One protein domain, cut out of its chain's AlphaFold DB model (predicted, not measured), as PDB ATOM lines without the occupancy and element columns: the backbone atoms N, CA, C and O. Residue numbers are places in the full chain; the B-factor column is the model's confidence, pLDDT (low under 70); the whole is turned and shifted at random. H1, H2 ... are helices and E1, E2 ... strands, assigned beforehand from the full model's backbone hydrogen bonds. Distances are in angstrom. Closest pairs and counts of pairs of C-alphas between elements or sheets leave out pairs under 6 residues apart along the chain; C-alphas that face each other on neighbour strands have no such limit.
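This is residues 5 to 64 of the 65 residues of an uncharacterized protein of Magnetovibrio sp (UniProt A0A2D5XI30). A narrow three-stranded sheet, E1, E2 and E5, has the helix H1 over one face and its other face bare, making two layers, a helix layer on a sheet layer. Beyond one end of this sheet, the small hairpin E3 and E4 lengthens the whole into a rod. The printed part has 60 residues, with strands E1 to E5 followed by H1; the larger sheet has the order E1, E2, E5, and both sheets are antiparallel. The class is mixed, helices and strands, and the whole is loose, with a radius of gyration of the C-alphas of 14.1 A and spans of 47 by 20 by 18 A.

E1, residues 5 to 10, begins at C-alpha 5 (25.616, -134.609, 152.530) and is 16.9 A long. E2, residues 13 to 21, is 26.6 A long. E3, residues 25 to 27, and E4, residues 30 to 32, measure 6.4 A and 6.1 A. E5, residues 35 to 42, is 22.7 A long. H1, residues 46 to 62, is 24.4 A long and ends at C-alpha 62 (43.682, -131.564, 145.631).

E1 and E2 form an antiparallel hairpin, with N 8 and O 15 2.8 A apart. E2, the inner strand, is antiparallel to E5, with N 38 and O 18 2.8 A apart. H1 is on the sheet at a height of 10.4 A, over E5 and only just not over E2, on which 2 of its C-alphas fall; it runs along the strands, at 27 degrees to E5 on the local plane. The closest C-alphas of E5 and H1, Phe 41 and Ala 49, are 6.6 A apart. In H1 every O i to N i+4 pair is within hydrogen-bond range. E3 and E4 form the other hairpin, with N 27 and O 30 3.0 A apart; both are apart from H1. E4 runs on into E5 across a break of 2 residues, at 33 degrees.

The C-alphas farthest apart, Gly 11 and Pro 29, are 47.6 A from each other. The printed part has no cut, and its five links are tight. Its mean pLDDT is 82.3; residues 21 to 27, 30 to 34 and 64 are under 70.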
ATOM      1  N   ARG A   5      26.418-135.387 153.484       88.06
ATOM      2  CA  ARG A   5      25.616-134.609 152.530       88.06
ATOM      3  C   ARG A   5      25.886-133.125 152.727       88.06
ATOM      4  O   ARG A   5      25.678-132.606 153.819       88.06
ATOM      5  N   ALA A   6      26.295-132.441 151.666       88.38
ATOM      6  CA  ALA A   6      26.423-130.990 151.640       88.38
ATOM      7  C   ALA A   6      25.479-130.400 150.590       88.38
ATOM      8  O   ALA A   6      25.322-130.940 149.498       88.38
ATOM      9  N   VAL A   7      24.844-129.279 150.921       89.88
ATOM     10  CA  VAL A   7      23.949-128.557 150.013       89.88
ATOM     11  C   VAL A   7      24.414-127.115 149.938       89.88
ATOM     12  O   VAL A   7      24.552-126.448 150.960       89.88
ATOM     13  N   ILE A   8      24.622-126.635 148.719       88.31
ATOM     14  CA  ILE A   8      24.962-125.248 148.418       88.31
ATOM     15  C   ILE A   8      23.802-124.680 147.610       88.31
ATOM     16  O   ILE A   8      23.487-125.190 146.537       88.31
ATOM     17  N   ALA A   9      23.147-123.645 148.130       89.94
ATOM     18  CA  ALA A   9      22.018-123.000 147.469       89.94
ATOM     19  C   ALA A   9      22.257-121.494 147.334       89.94
ATOM     20  O   ALA A   9      22.745-120.853 148.262       89.94
ATOM     21  N   SER A  10      21.908-120.936 146.175       87.50
ATOM     22  CA  SER A  10      21.950-119.503 145.893       87.50
ATOM     23  C   SER A  10      20.825-119.136 144.924       87.50
ATOM     24  O   SER A  10      20.834-119.539 143.759       87.50
ATOM     25  N   GLY A  11      19.821-118.401 145.410       90.81
ATOM     26  CA  GLY A  11      18.614-118.095 144.638       90.81
ATOM     27  C   GLY A  11      17.889-119.367 144.187       90.81
ATOM     28  O   GLY A  11      17.544-120.214 145.007       90.81
ATOM     29  N   THR A  12      17.676-119.513 142.878       90.12
ATOM     30  CA  THR A  12      17.065-120.706 142.262       90.12
ATOM     31  C   THR A  12      18.054-121.848 142.022       90.12
ATOM     32  O   THR A  12      17.652-122.926 141.583       90.12
ATOM     33  N   ARG A  13      19.347-121.629 142.289       90.56
ATOM     34  CA  ARG A  13      20.416-122.591 142.021       90.56
ATOM     35  C   ARG A  13      20.699-123.416 143.263       90.56
ATOM     36  O   ARG A  13      20.850-122.874 144.358       90.56
ATOM     37  N   ARG A  14      20.825-124.725 143.082       92.62
ATOM     38  CA  ARG A  14      21.171-125.665 144.147       92.62
ATOM     39  C   ARG A  14      22.135-126.718 143.622       92.62
ATOM     40  O   ARG A  14      21.859-127.350 142.608       92.62
ATOM     41  N   MET A  15      23.244-126.906 144.323       91.69
ATOM     42  CA  MET A  15      24.162-128.020 144.130       91.69
ATOM     43  C   MET A  15      24.145-128.877 145.387       91.69
ATOM     44  O   MET A  15      24.371-128.392 146.497       91.69
ATOM     45  N   GLU A  16      23.870-130.154 145.211       93.06
ATOM     46  CA  GLU A  16      23.919-131.148 146.266       93.06
ATOM     47  C   GLU A  16      25.109-132.072 146.047       93.06
ATOM     48  O   GLU A  16      25.337-132.536 144.934       93.06
ATOM     49  N   VAL A  17      25.856-132.321 147.117       90.38
ATOM     50  CA  VAL A  17      27.019-133.199 147.150       90.38
ATOM     51  C   VAL A  17      26.718-134.318 148.130       90.38
ATOM     52  O   VAL A  17      26.521-134.067 149.319       90.38
ATOM     53  N   VAL A  18      26.689-135.549 147.638       89.44
ATOM     54  CA  VAL A  18      26.543-136.749 148.463       89.44
ATOM     55  C   VAL A  18      27.850-137.518 148.405       89.44
ATOM     56  O   VAL A  18      28.278-137.918 147.327       89.44
ATOM     57  N   HIS A  19      28.483-137.704 149.557       85.00
ATOM     58  CA  HIS A  19      29.666-138.531 149.733       85.00
ATOM     59  C   HIS A  19      29.260-139.855 150.370       85.00
ATOM     60  O   HIS A  19      28.743-139.883 151.487       85.00
ATOM     61  N   GLU A  20      29.521-140.949 149.673       79.56
ATOM     62  CA  GLU A  20      29.335-142.304 150.167       79.56
ATOM     63  C   GLU A  20      30.713-142.922 150.421       79.56
ATOM     64  O   GLU A  20      31.600-142.877 149.557       79.56
ATOM     65  N   GLU A  21      30.891-143.528 151.599       67.94
ATOM     66  CA  GLU A  21      32.039-144.399 151.847       67.94
ATOM     67  C   GLU A  21      31.978-145.558 150.849       67.94
ATOM     68  O   GLU A  21      31.105-146.425 150.930       67.94
ATOM     69  N   SER A  22      32.900-145.577 149.887       65.00
ATOM     70  CA  SER A  22      33.006-146.716 148.987       65.00
ATOM     71  C   SER A  22      33.822-147.813 149.674       65.00
ATOM     72  O   SER A  22      34.842-147.527 150.313       65.00
ATOM     73  N   PRO A  23      33.440-149.094 149.538       57.88
ATOM     74  CA  PRO A  23      34.314-150.178 149.952       57.88
ATOM     75  C   PRO A  23      35.620-150.080 149.154       57.88
ATOM     76  O   PRO A  23      35.596-149.891 147.937       57.88
ATOM     77  N   ARG A  24      36.760-150.187 149.857       60.22
ATOM     78  CA  ARG A  24      38.128-150.133 149.302       60.22
ATOM     79  C   ARG A  24      38.175-150.733 147.896       60.22
ATOM     80  O   ARG A  24      37.976-151.940 147.730       60.22
ATOM     81  N   ARG A  25      38.451-149.908 146.885       60.62
ATOM     82  CA  ARG A  25      38.535-150.387 145.505       60.62
ATOM     83  C   ARG A  25      39.877-151.098 145.346       60.62
ATOM     84  O   ARG A  25      40.932-150.501 145.560       60.62
ATOM     85  N   ARG A  26      39.844-152.393 145.021       56.94
ATOM     86  CA  ARG A  26      41.059-153.167 144.730       56.94
ATOM     87  C   ARG A  26      41.478-152.930 143.283       56.94
ATOM     88  O   ARG A  26      40.705-153.199 142.368       56.94
ATOM     89  N   LEU A  27      42.706-152.464 143.092       61.50
ATOM     90  CA  LEU A  27      43.403-152.441 141.808       61.50
ATOM     91  C   LEU A  27      44.649-153.320 141.961       61.50
ATOM     92  O   LEU A  27      45.696-152.873 142.425       61.50
ATOM     93  N   GLY A  28      44.512-154.612 141.647       70.06
ATOM     94  CA  GLY A  28      45.572-155.596 141.891       70.06
ATOM     95  C   GLY A  28      45.883-155.753 143.393       70.06
ATOM     96  O   GLY A  28      44.942-155.894 144.180       70.06
ATOM     97  N   PRO A  29      47.163-155.740 143.823       70.94
ATOM     98  CA  PRO A  29      47.531-155.848 145.239       70.94
ATOM     99  C   PRO A  29      47.293-154.554 146.040       70.94
ATOM    100  O   PRO A  29      47.392-154.570 147.265       70.94
ATOM    101  N   LEU A  30      46.977-153.435 145.378       54.94
ATOM    102  CA  LEU A  30      46.762-152.142 146.020       54.94
ATOM    103  C   LEU A  30      45.279-151.952 146.361       54.94
ATOM    104  O   LEU A  30      44.400-151.995 145.495       54.94
ATOM    105  N   ALA A  31      45.004-151.717 147.642       59.56
ATOM    106  CA  ALA A  31      43.711-151.244 148.110       59.56
ATOM    107  C   ALA A  31      43.772-149.719 148.203       59.56
ATOM    108  O   ALA A  31      44.416-149.188 149.106       59.56
ATOM    109  N   MET A  32      43.113-149.026 147.275       62.69
ATOM    110  CA  MET A  32      42.988-147.575 147.366       62.69
ATOM    111  C   MET A  32      41.669-147.222 148.063       62.69
ATOM    112  O   MET A  32      40.637-147.846 147.770       62.69
ATOM    113  N   PRO A  33      41.674-146.239 148.981       59.91
ATOM    114  CA  PRO A  33      40.446-145.571 149.377       59.91
ATOM    115  C   PRO A  33      39.774-145.051 148.106       59.91
ATOM    116  O   PRO A  33      40.414-144.407 147.277       59.91
ATOM    117  N   ALA A  34      38.511-145.404 147.914       68.62
ATOM    118  CA  ALA A  34      37.696-144.812 146.875       68.62
ATOM    119  C   ALA A  34      36.577-144.069 147.589       68.62
ATOM    120  O   ALA A  34      35.847-144.667 148.377       68.62
ATOM    121  N   ALA A  35      36.452-142.778 147.337       75.44
ATOM    122  CA  ALA A  35      35.265-142.029 147.693       75.44
ATOM    123  C   ALA A  35      34.295-142.087 146.513       75.44
ATOM    124  O   ALA A  35      34.700-141.951 145.353       75.44
ATOM    125  N   ARG A  36      33.008-142.303 146.787       81.25
ATOM    126  CA  ARG A  36      31.971-142.119 145.775       81.25
ATOM    127  C   ARG A  36      31.273-140.806 146.066       81.25
ATOM    128  O   ARG A  36      30.634-140.664 147.101       81.25
ATOM    129  N   VAL A  37      31.409-139.849 145.155       86.12
ATOM    130  CA  VAL A  37      30.738-138.555 145.263       86.12
ATOM    131  C   VAL A  37      29.715-138.423 144.147       86.12
ATOM    132  O   VAL A  37      30.035-138.637 142.980       86.12
ATOM    133  N   THR A  38      28.495-138.049 144.512       90.06
ATOM    134  CA  THR A  38      27.428-137.699 143.574       90.06
ATOM    135  C   THR A  38      27.147-136.208 143.680       90.06
ATOM    136  O   THR A  38      26.915-135.700 144.777       90.06
ATOM    137  N   LEU A  39      27.159-135.517 142.538       92.06
ATOM    138  CA  LEU A  39      26.757-134.118 142.430       92.06
ATOM    139  C   LEU A  39      25.404-134.032 141.728       92.06
ATOM    140  O   LEU A  39      25.221-134.595 140.651       92.06
ATOM    141  N   THR A  40      24.454-133.322 142.323       93.81
ATOM    142  CA  THR A  40      23.162-133.022 141.697       93.81
ATOM    143  C   THR A  40      23.007-131.518 141.561       93.81
ATOM    144  O   THR A  40      23.063-130.789 142.550       93.81
ATOM    145  N   PHE A  41      22.800-131.060 140.329       93.50
ATOM    146  CA  PHE A  41      22.624-129.653 139.993       93.50
ATOM    147  C   PHE A  41      21.152-129.377 139.687       93.50
ATOM    148  O   PHE A  41      20.531-130.062 138.880       93.50
ATOM    149  N   THR A  42      20.578-128.364 140.324       94.31
ATOM    150  CA  THR A  42      19.210-127.896 140.077       94.31
ATOM    151  C   THR A  42      19.245-126.408 139.762       94.31
ATOM    152  O   THR A  42      19.871-125.636 140.490       94.31
ATOM    153  N   GLY A  43      18.591-126.005 138.671       92.50
ATOM    154  CA  GLY A  43      18.587-124.611 138.209       92.50
ATOM    155  C   GLY A  43      19.882-124.154 137.523       92.50
ATOM    156  O   GLY A  43      20.052-122.955 137.320       92.50
ATOM    157  N   TYR A  44      20.782-125.083 137.179       91.44
ATOM    158  CA  TYR A  44      21.981-124.829 136.370       91.44
ATOM    159  C   TYR A  44      21.696-125.151 134.900       91.44
ATOM    160  O   TYR A  44      21.043-126.157 134.614       91.44
ATOM    161  N   GLY A  45      22.218-124.339 133.978       92.56
ATOM    162  CA  GLY A  45      22.373-124.760 132.585       92.56
ATOM    163  C   GLY A  45      23.478-125.813 132.440       92.56
ATOM    164  O   GLY A  45      24.356-125.911 133.293       92.56
ATOM    165  N   GLU A  46      23.464-126.578 131.349       91.75
ATOM    166  CA  GLU A  46      24.431-127.663 131.100       91.75
ATOM    167  C   GLU A  46      25.889-127.174 131.162       91.75
ATOM    168  O   GLU A  46      26.670-127.664 131.974       91.75
ATOM    169  N   ALA A  47      26.225-126.113 130.421       92.19
ATOM    170  CA  ALA A  47      27.566-125.523 130.442       92.19
ATOM    171  C   ALA A  47      27.970-124.987 131.832       92.19
ATOM    172  O   ALA A  47      29.132-125.058 132.227       92.19
ATOM    173  N   GLU A  48      27.016-124.459 132.605       88.88
ATOM    174  CA  GLU A  48      27.285-123.989 133.968       88.88
ATOM    175  C   GLU A  48      27.540-125.162 134.928       88.88
ATOM    176  O   GLU A  48      28.400-125.061 135.806       88.88
ATOM    177  N   ALA A  49      26.811-126.270 134.761       91.06
ATOM    178  CA  ALA A  49      27.001-127.490 135.535       91.06
ATOM    179  C   ALA A  49      28.370-128.126 135.248       91.06
ATOM    180  O   ALA A  49      29.055-128.521 136.189       91.06
ATOM    181  N   GLU A  50      28.815-128.151 133.988       92.50
ATOM    182  CA  GLU A  50      30.153-128.636 133.619       92.50
ATOM    183  C   GLU A  50      31.272-127.800 134.249       92.50
ATOM    184  O   GLU A  50      32.227-128.345 134.807       92.50
ATOM    185  N   ILE A  51      31.143-126.469 134.226       92.31
ATOM    186  CA  ILE A  51      32.106-125.571 134.876       92.31
ATOM    187  C   ILE A  51      32.145-125.845 136.385       92.31
ATOM    188  O   ILE A  51      33.225-126.003 136.964       92.31
ATOM    189  N   ALA A  52      30.981-125.938 137.034       88.50
ATOM    190  CA  ALA A  52      30.887-126.215 138.465       88.50
ATOM    191  C   ALA A  52      31.474-127.591 138.833       88.50
ATOM    192  O   ALA A  52      32.211-127.695 139.817       88.50
ATOM    193  N   LEU A  53      31.215-128.616 138.015       91.50
ATOM    194  CA  LEU A  53      31.807-129.947 138.141       91.50
ATOM    195  C   LEU A  53      33.336-129.882 138.043       91.50
ATOM    196  O   LEU A  53      34.019-130.359 138.947       91.50
ATOM    197  N   ALA A  54      33.885-129.226 137.020       91.62
ATOM    198  CA  ALA A  54      35.333-129.113 136.838       91.62
ATOM    199  C   ALA A  54      36.017-128.393 138.015       91.62
ATOM    200  O   ALA A  54      37.125-128.754 138.429       91.62
ATOM    201  N   HIS A  55      35.369-127.375 138.590       89.19
ATOM    202  CA  HIS A  55      35.856-126.719 139.803       89.19
ATOM    203  C   HIS A  55      35.817-127.647 141.021       89.19
ATOM    204  O   HIS A  55      36.792-127.683 141.782       89.19
ATOM    205  N   PHE A  56      34.728-128.402 141.194       88.50
ATOM    206  CA  PHE A  56      34.604-129.383 142.266       88.50
ATOM    207  C   PHE A  56      35.691-130.458 142.158       88.50
ATOM    208  O   PHE A  56      36.449-130.641 143.108       88.50
ATOM    209  N   GLU A  57      35.840-131.102 140.998       88.62
ATOM    210  CA  GLU A  57      36.831-132.160 140.765       88.62
ATOM    211  C   GLU A  57      38.254-131.688 141.062       88.62
ATOM    212  O   GLU A  57      38.990-132.337 141.808       88.62
ATOM    213  N   ARG A  58      38.637-130.507 140.557       87.31
ATOM    214  CA  ARG A  58      39.957-129.922 140.837       87.31
ATOM    215  C   ARG A  58      40.190-129.726 142.330       87.31
ATOM    216  O   ARG A  58      41.308-129.927 142.805       87.31
ATOM    217  N   ARG A  59      39.170-129.292 143.078       85.94
ATOM    218  CA  ARG A  59      39.284-129.062 144.524       85.94
ATOM    219  C   ARG A  59      39.314-130.371 145.308       85.94
ATOM    220  O   ARG A  59      40.075-130.452 146.272       85.94
ATOM    221  N   PHE A  60      38.519-131.349 144.884       83.31
ATOM    222  CA  PHE A  60      38.386-132.671 145.483       83.31
ATOM    223  C   PHE A  60      39.678-133.482 145.349       83.31
ATOM    224  O   PHE A  60      40.244-133.908 146.352       83.31
ATOM    225  N   LEU A  61      40.237-133.562 144.139       82.19
ATOM    226  CA  LEU A  61      41.514-134.239 143.887       82.19
ATOM    227  C   LEU A  61      42.671-133.603 144.669       82.19
ATOM    228  O   LEU A  61      43.523-134.306 145.207       82.19
ATOM    229  N   ARG A  62      42.688-132.268 144.798       81.06
ATOM    230  CA  ARG A  62      43.682-131.564 145.631       81.06
ATOM    231  C   ARG A  62      43.571-131.887 147.122       81.06
ATOM    232  O   ARG A  62      44.547-131.695 147.837       81.06
ATOM    233  N   ALA A  63      42.401-132.306 147.598       74.81
ATOM    234  CA  ALA A  63      42.171-132.643 149.000       74.81
ATOM    235  C   ALA A  63      42.500-134.111 149.335       74.81
ATOM    236  O   ALA A  63      42.374-134.490 150.494       74.81
ATOM    237  N   GLY A  64      42.949-134.907 148.356       69.81
ATOM    238  CA  GLY A  64      43.309-136.317 148.543       69.81
ATOM    239  C   GLY A  64      42.338-137.308 147.901       69.81
ATOM    240  O   GLY A  64      42.683-138.485 147.811       69.81
TER     241      GLY A  64